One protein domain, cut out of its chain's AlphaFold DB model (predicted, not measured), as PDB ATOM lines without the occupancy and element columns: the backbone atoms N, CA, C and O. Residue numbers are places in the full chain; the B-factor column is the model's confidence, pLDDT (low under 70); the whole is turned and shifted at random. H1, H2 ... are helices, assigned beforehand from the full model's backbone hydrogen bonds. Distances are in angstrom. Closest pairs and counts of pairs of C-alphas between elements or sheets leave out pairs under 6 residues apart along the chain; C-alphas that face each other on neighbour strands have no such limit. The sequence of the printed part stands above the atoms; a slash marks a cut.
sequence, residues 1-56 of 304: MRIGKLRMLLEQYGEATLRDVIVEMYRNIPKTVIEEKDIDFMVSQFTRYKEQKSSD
ATOM      1  N   MET A   1      18.353 -40.664   1.280       76.44
ATOM      2  CA  MET A   1      17.576 -41.412   2.302       76.44
ATOM      3  C   MET A   1      17.053 -40.421   3.339       76.44
ATOM      4  O   MET A   1      17.810 -39.540   3.710       76.44
ATOM      5  N   ARG A   2      15.787 -40.510   3.783       74.88
ATOM      6  CA  ARG A   2      15.266 -39.627   4.853       74.88
ATOM      7  C   ARG A   2      15.940 -39.951   6.190       74.88
ATOM      8  O   ARG A   2      16.249 -41.114   6.442       74.88
ATOM      9  N   ILE A   3      16.087 -38.956   7.065       70.88
ATOM     10  CA  ILE A   3      16.829 -39.108   8.326       70.88
ATOM     11  C   ILE A   3      16.249 -40.185   9.257       70.88
ATOM     12  O   ILE A   3      17.003 -40.908   9.895       70.88
ATOM     13  N   GLY A   4      14.922 -40.365   9.274       60.44
ATOM     14  CA  GLY A   4      14.276 -41.433  10.051       60.44
ATOM     15  C   GLY A   4      14.670 -42.838   9.582       60.44
ATOM     16  O   GLY A   4      14.965 -43.698  10.401       60.44
ATOM     17  N   LYS A   5      14.781 -43.049   8.264       78.56
ATOM     18  CA  LYS A   5      15.210 -44.335   7.693       78.56
ATOM     19  C   LYS A   5      16.700 -44.601   7.937       78.56
ATOM     20  O   LYS A   5      17.081 -45.746   8.144       78.56
ATOM     21  N   LEU A   6      17.524 -43.550   7.950       79.19
ATOM     22  CA  LEU A   6      18.935 -43.656   8.327       79.19
ATOM     23  C   LEU A   6      19.086 -44.094   9.790       79.19
ATOM     24  O   LEU A   6      19.860 -45.002  10.057       79.19
ATOM     25  N   ARG A   7      18.324 -43.502  10.720       79.94
ATOM     26  CA  ARG A   7      18.368 -43.870  12.148       79.94
ATOM     27  C   ARG A   7      18.047 -45.347  12.370       79.94
ATOM     28  O   ARG A   7      18.846 -46.036  12.986       79.94
ATOM     29  N   MET A   8      16.965 -45.842  11.765       86.56
ATOM     30  CA  MET A   8      16.594 -47.262  11.845       86.56
ATOM     31  C   MET A   8      17.671 -48.204  11.288       86.56
ATOM     32  O   MET A   8      17.803 -49.331  11.747       86.56
ATOM     33  N   LEU A   9      18.421 -47.769  10.274       88.69
ATOM     34  CA  LEU A   9      19.518 -48.548   9.699       88.69
ATOM     35  C   LEU A   9      20.756 -48.525  10.606       88.69
ATOM     36  O   LEU A   9      21.421 -49.544  10.744       88.69
ATOM     37  N   LEU A  10      21.047 -47.394  11.253       86.44
ATOM     38  CA  LEU A  10      22.158 -47.277  12.204       86.44
ATOM     39  C   LEU A  10      21.916 -48.077  13.493       86.44
ATOM     40  O   LEU A  10      22.866 -48.612  14.049       86.44
ATOM     41  N   GLU A  11      20.660 -48.232  13.919       89.12
ATOM     42  CA  GLU A  11      20.269 -49.077  15.062       89.12
ATOM     43  C   GLU A  11      20.588 -50.571  14.863       89.12
ATOM     44  O   GLU A  11      20.665 -51.316  15.836       89.12
ATOM     45  N   GLN A  12      20.797 -51.020  13.619       91.69
ATOM     46  CA  GLN A  12      21.143 -52.412  13.302       91.69
ATOM     47  C   GLN A  12      22.637 -52.717  13.485       91.69
ATOM     48  O   GLN A  12      23.029 -53.884  13.459       91.69
ATOM     49  N   TYR A  13      23.473 -51.689  13.651       93.00
ATOM     50  CA  TYR A  13      24.918 -51.835  13.782       93.00
ATOM     51  C   TYR A  13      25.374 -51.678  15.233       93.00
ATOM     52  O   TYR A  13      24.869 -50.849  15.986       93.00
ATOM     53  N   GLY A  14      26.385 -52.461  15.616       90.12
ATOM     54  CA  GLY A  14      27.073 -52.297  16.894       90.12
ATOM     55  C   GLY A  14      27.998 -51.076  16.905       90.12
ATOM     56  O   GLY A  14      28.404 -50.570  15.859       90.12
ATOM     57  N   GLU A  15      28.386 -50.631  18.100       90.62
ATOM     58  CA  GLU A  15      29.185 -49.414  18.301       90.62
ATOM     59  C   GLU A  15      30.509 -49.406  17.517       90.62
ATOM     60  O   GLU A  15      30.870 -48.387  16.932       90.62
ATOM     61  N   ALA A  16      31.214 -50.540  17.452       91.31
ATOM     62  CA  ALA A  16      32.455 -50.660  16.685       91.31
ATOM     63  C   ALA A  16      32.227 -50.383  15.189       91.31
ATOM     64  O   ALA A  16      32.910 -49.552  14.598       91.31
ATOM     65  N   THR A  17      31.194 -50.995  14.610       92.06
ATOM     66  CA  THR A  17      30.822 -50.788  13.206       92.06
ATOM     67  C   THR A  17      30.383 -49.349  12.943       92.06
ATOM     68  O   THR A  17      30.708 -48.790  11.902       92.06
ATOM     69  N   LEU A  18      29.686 -48.712  13.888       91.62
ATOM     70  CA  LEU A  18      29.304 -47.302  13.769       91.62
ATOM     71  C   LEU A  18      30.522 -46.370  13.757       91.62
ATOM     72  O   LEU A  18      30.541 -45.416  12.980       91.62
ATOM     73  N   ARG A  19      31.551 -46.651  14.567       91.44
ATOM     74  CA  ARG A  19      32.814 -45.894  14.540       91.44
ATOM     75  C   ARG A  19      33.504 -46.024  13.184       91.44
ATOM     76  O   ARG A  19      33.892 -45.006  12.618       91.44
ATOM     77  N   ASP A  20      33.581 -47.236  12.637       93.56
ATOM     78  CA  ASP A  20      34.188 -47.477  11.321       93.56
ATOM     79  C   ASP A  20      33.424 -46.757  10.201       93.56
ATOM     80  O   ASP A  20      34.029 -46.120   9.340       93.56
ATOM     81  N   VAL A  21      32.087 -46.772  10.253       91.56
ATOM     82  CA  VAL A  21      31.237 -46.029   9.312       91.56
ATOM     83  C   VAL A  21      31.504 -44.525   9.392       91.56
ATOM     84  O   VAL A  21      31.628 -43.885   8.353       91.56
ATOM     85  N   ILE A  22      31.628 -43.948  10.592       92.06
ATOM     86  CA  ILE A  22      31.923 -42.515  10.760       92.06
ATOM     87  C   ILE A  22      33.305 -42.169  10.191       92.06
ATOM     88  O   ILE A  22      33.443 -41.150   9.516       92.06
ATOM     89  N   VAL A  23      34.313 -43.016  10.423       94.69
ATOM     90  CA  VAL A  23      35.667 -42.818   9.884       94.69
ATOM     91  C   VAL A  23      35.660 -42.862   8.357       94.69
ATOM     92  O   VAL A  23      36.237 -41.980   7.719       94.69
ATOM     93  N   GLU A  24      34.977 -43.838   7.759       95.25
ATOM     94  CA  GLU A  24      34.840 -43.922   6.304       95.25
ATOM     95  C   GLU A  24      34.044 -42.747   5.736       95.25
ATOM     96  O   GLU A  24      34.446 -42.163   4.732       95.25
ATOM     97  N   MET A  25      32.967 -42.321   6.401       92.31
ATOM     98  CA  MET A  25      32.241 -41.115   6.007       92.31
ATOM     99  C   MET A  25      33.159 -39.896   6.018       92.31
ATOM    100  O   MET A  25      33.228 -39.205   5.009       92.31
ATOM    101  N   TYR A  26      33.899 -39.666   7.105       94.06
ATOM    102  CA  TYR A  26      34.805 -38.527   7.241       94.06
ATOM    103  C   TYR A  26      35.901 -38.523   6.162       94.06
ATOM    104  O   TYR A  26      36.138 -37.491   5.539       94.06
ATOM    105  N   ARG A  27      36.509 -39.682   5.858       93.88
ATOM    106  CA  ARG A  27      37.516 -39.831   4.783       93.88
ATOM    107  C   ARG A  27      36.999 -39.443   3.399       93.88
ATOM    108  O   ARG A  27      37.784 -39.015   2.559       93.88
ATOM    109  N   ASN A  28      35.703 -39.619   3.158       94.56
ATOM    110  CA  ASN A  28      35.073 -39.338   1.872       94.56
ATOM    111  C   ASN A  28      34.553 -37.890   1.749       94.56
ATOM    112  O   ASN A  28      34.025 -37.528   0.696       94.56
ATOM    113  N   ILE A  29      34.693 -37.043   2.780       91.81
ATOM    114  CA  ILE A  29      34.300 -35.627   2.717       91.81
ATOM    115  C   ILE A  29      35.464 -34.805   2.132       91.81
ATOM    116  O   ILE A  29      36.583 -34.879   2.641       91.81
ATOM    117  N   PRO A  30      35.240 -33.981   1.090       95.44
ATOM    118  CA  PRO A  30      36.265 -33.075   0.582       95.44
ATOM    119  C   PRO A  30      36.752 -32.103   1.661       95.44
ATOM    120  O   PRO A  30      35.944 -31.549   2.403       95.44
ATOM    121  N   LYS A  31      38.061 -31.823   1.700       91.88
ATOM    122  CA  LYS A  31      38.667 -30.950   2.721       91.88
ATOM    123  C   LYS A  31      37.998 -29.571   2.821       91.88
ATOM    124  O   LYS A  31      37.765 -29.084   3.918       91.88
ATOM    125  N   THR A  32      37.609 -28.991   1.687       87.50
ATOM    126  CA  THR A  32      36.881 -27.713   1.633       87.50
ATOM    127  C   THR A  32      35.544 -27.759   2.374       87.50
ATOM    128  O   THR A  32      35.169 -26.791   3.019       87.50
ATOM    129  N   VAL A  33      34.842 -28.893   2.330       88.69
ATOM    130  CA  VAL A  33      33.564 -29.096   3.029       88.69
ATOM    131  C   VAL A  33      33.789 -29.369   4.518       88.69
ATOM    132  O   VAL A  33      32.976 -28.945   5.336       88.69
ATOM    133  N   ILE A  34      34.886 -30.048   4.878       86.94
ATOM    134  CA  ILE A  34      35.286 -30.255   6.281       86.94
ATOM    135  C   ILE A  34      35.493 -28.904   6.969       86.94
ATOM    136  O   ILE A  34      34.939 -28.688   8.048       86.94
ATOM    137  N   GLU A  35      36.230 -28.004   6.312       84.00
ATOM    138  CA  GLU A  35      36.515 -26.649   6.791       84.00
ATOM    139  C   GLU A  35      35.250 -25.768   6.795       84.00
ATOM    140  O   GLU A  35      34.956 -25.140   7.802       84.00
ATOM    141  N   GLU A  36      34.445 -25.761   5.726       80.31
ATOM    142  CA  GLU A  36      33.238 -24.915   5.636       80.31
ATOM    143  C   GLU A  36      32.138 -25.308   6.639       80.31
ATOM    144  O   GLU A  36      31.370 -24.465   7.107       80.31
ATOM    145  N   LYS A  37      31.990 -26.605   6.930       78.56
ATOM    146  CA  LYS A  37      30.909 -27.119   7.789       78.56
ATOM    147  C   LYS A  37      31.355 -27.415   9.221       78.56
ATOM    148  O   LYS A  37      30.555 -27.981   9.978       78.56
ATOM    149  N   ASP A  38      32.586 -27.046   9.574       85.62
ATOM    150  CA  ASP A  38      33.216 -27.306  10.871       85.62
ATOM    151  C   ASP A  38      33.092 -28.780  11.297       85.62
ATOM    152  O   ASP A  38      32.771 -29.107  12.444       85.62
ATOM    153  N   ILE A  39      33.303 -29.706  10.355       88.69
ATOM    154  CA  ILE A  39      33.141 -31.149  10.605       88.69
ATOM    155  C   ILE A  39      34.144 -31.630  11.664       88.69
ATOM    156  O   ILE A  39      33.808 -32.483  12.487       88.69
ATOM    157  N   ASP A  40      35.336 -31.030  11.718       90.75
ATOM    158  CA  ASP A  40      36.338 -31.304  12.755       90.75
ATOM    159  C   ASP A  40      35.838 -30.938  14.155       90.75
ATOM    160  O   ASP A  40      36.039 -31.687  15.119       90.75
ATOM    161  N   PHE A  41      35.119 -29.820  14.277       88.69
ATOM    162  CA  PHE A  41      34.499 -29.419  15.535       88.69
ATOM    163  C   PHE A  41      33.333 -30.347  15.905       88.69
ATOM    164  O   PHE A  41      33.215 -30.759  17.060       88.69
ATOM    165  N   MET A  42      32.527 -30.771  14.922       88.62
ATOM    166  CA  MET A  42      31.445 -31.744  15.127       88.62
ATOM    167  C   MET A  42      31.947 -33.075  15.687       88.62
ATOM    168  O   MET A  42      31.327 -33.628  16.595       88.62
ATOM    169  N   VAL A  43      33.048 -33.606  15.152       90.50
ATOM    170  CA  VAL A  43      33.599 -34.900  15.583       90.50
ATOM    171  C   VAL A  43      34.314 -34.773  16.930       90.50
ATOM    172  O   VAL A  43      34.155 -35.637  17.791       90.50
ATOM    173  N   SER A  44      35.076 -33.697  17.138       89.69
ATOM    174  CA  SER A  44      35.870 -33.516  18.361       89.69
ATOM    175  C   SER A  44      35.045 -33.083  19.575       89.69
ATOM    176  O   SER A  44      35.405 -33.427  20.701       89.69
ATOM    177  N   GLN A  45      33.962 -32.326  19.374       88.38
ATOM    178  CA  GLN A  45      33.156 -31.708  20.433       88.38
ATOM    179  C   GLN A  45      31.660 -31.715  20.074       88.38
ATOM    180  O   GLN A  45      30.990 -30.683  20.124       88.38
ATOM    181  N   PHE A  46      31.110 -32.889  19.747       83.19
ATOM    182  CA  PHE A  46      29.739 -33.037  19.233       83.19
ATOM    183  C   PHE A  46      28.662 -32.300  20.044       83.19
ATOM    184  O   PHE A  46      27.789 -31.654  19.466       83.19
ATOM    185  N   THR A  47      28.722 -32.361  21.378       78.06
ATOM    186  CA  THR A  47      27.753 -31.677  22.248       78.06
ATOM    187  C   THR A  47      27.787 -30.161  22.046       78.06
ATOM    188  O   THR A  47      26.743 -29.564  21.793       78.06
ATOM    189  N   ARG A  48      28.984 -29.557  22.040       71.94
ATOM    190  CA  ARG A  48      29.168 -28.110  21.824       71.94
ATOM    191  C   ARG A  48      28.830 -27.696  20.392       71.94
ATOM    192  O   ARG A  48      28.194 -26.671  20.188       71.94
ATOM    193  N   TYR A  49      29.185 -28.520  19.405       78.75
ATOM    194  CA  TYR A  49      28.803 -28.307  18.006       78.75
ATOM    195  C   TYR A  49      27.284 -28.260  17.830       78.75
ATOM    196  O   TYR A  49      26.754 -27.405  17.125       78.75
ATOM    197  N   LYS A  50      26.562 -29.172  18.485       74.31
ATOM    198  CA  LYS A  50      25.101 -29.232  18.414       74.31
ATOM    199  C   LYS A  50      24.447 -28.023  19.087       74.31
ATOM    200  O   LYS A  50      23.464 -27.507  18.558       74.31
ATOM    201  N   GLU A  51      24.992 -27.571  20.213       69.31
ATOM    202  CA  GLU A  51      24.561 -26.344  20.894       69.31
ATOM    203  C   GLU A  51      24.764 -25.118  19.990       69.31
ATOM    204  O   GLU A  51      23.801 -24.392  19.741       69.31
ATOM    205  N   GLN A  52      25.947 -24.969  19.387       65.88
ATOM    206  CA  GLN A  52      26.270 -23.880  18.461       65.88
ATOM    207  C   GLN A  52      25.403 -23.901  17.187       65.88
ATOM    208  O   GLN A  52      24.795 -22.905  16.814       65.88
ATOM    209  N   LYS A  53      25.227 -25.058  16.537       63.06
ATOM    210  CA  LYS A  53      24.351 -25.160  15.353       63.06
ATOM    211  C   LYS A  53      22.891 -24.838  15.667       63.06
ATOM    212  O   LYS A  53      22.199 -24.268  14.831       63.06
ATOM    213  N   SER A  54      22.419 -25.181  16.866       55.22
ATOM    214  CA  SER A  54      21.063 -24.833  17.307       55.22
ATOM    215  C   SER A  54      20.892 -23.341  17.630       55.22
ATOM    216  O   SER A  54      19.774 -22.817  17.547       55.22
ATOM    217  N   SER A  55      21.988 -22.650  17.968       50.81
ATOM    218  CA  SER A  55      22.010 -21.200  18.169       50.81
ATOM    219  C   SER A  55      22.197 -20.403  16.879       50.81
ATOM    220  O   SER A  55      21.754 -19.257  16.857       50.81
ATOM    221  N   ASP A  56      22.799 -20.995  15.841       54.12
ATOM    222  CA  ASP A  56      23.215 -20.307  14.606       54.12
ATOM    223  C   ASP A  56      22.150 -20.284  13.493       54.12
ATOM    224  O   ASP A  56      22.218 -19.451  12.595       54.12
TER     225      ASP A  56
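Overview. This is residues 1 to 56 of the 304 residues of an uncharacterized protein of Exiguobacterium sp. IPBC4 (UniProt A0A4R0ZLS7). The chain makes an open, loose horseshoe of helices: H2, the longest, forms the base, H1 folds back at one end of it, and H3, H4 and H5 follow one another along the other arm. The two arms do not close on each other, for H1 and H5 are apart, and residues 1 to 9, of which 3 to 9 belong to H1, stick out. The printed part has 56 residues with five named helices, in the order H1, H2, H3, H4, H5, and no named strand, and its class is all helix. It is loose, with a radius of gyration of the C-alphas of 12.8 A, and the C-alphas span 31 by 24 by 21 A.

Along the chain. H1 covers residues 3 to 10 and measures 10.5 A from first to last C-alpha, beginning at C-alpha 3 at (16.829, -39.108, 8.326). H2 covers residues 15 to 27 and measures 18.5 A, from C-alpha 15 at (29.185, -49.414, 18.301). H3, residues 31 to 36, and H4, residues 39 to 44, each measure 8.6 A. H5 covers residues 46 to 56, measures 15.0 A and ends at C-alpha 56 at (23.215, -20.307, 14.606).

Arrangement. H1 and H2 are close but not clearly touching, and their closest C-alphas, those of Leu 10 and Leu 18, are 7.3 A apart. Their lines stand at a steep tilt of 57 degrees, opposite ways. H2 and H3 are only just apart, with their closest C-alphas 8.3 A from each other. H2 and H4 are near each other, with 5 pairs of C-alphas within 10 A. H3 and H4 are close but not clearly touching, about perpendicular at 86 degrees, and their closest C-alphas, those of Ile 34 and Asp 40, are 6.6 A apart. H4 and H5 touch only at the corner by their link, where the closest C-alphas, those of Met 42 and Tyr 49, are 5.2 A apart. They run opposite ways at a steep tilt of 43 degrees. H1 is apart from H3, H4 and H5, and H5 is also apart from H2 and H3. In H1, H2, H3, H4 and H5 every O i to N i+4 pair is within hydrogen-bond range.

Size, cuts and confidence. The C-alphas farthest apart are those of Gly 14 and Asp 56, at 32.3 A, and those of Met 1 and Asp 56 are 25.1 A apart. The printed part has no cut, and the four links between the helices are tight. Residue 1 is the chain's first residue. The mean pLDDT of the printed part is 83.7, and it is under 70 at residue 4 and at residues 51 to 56, which belong to H5.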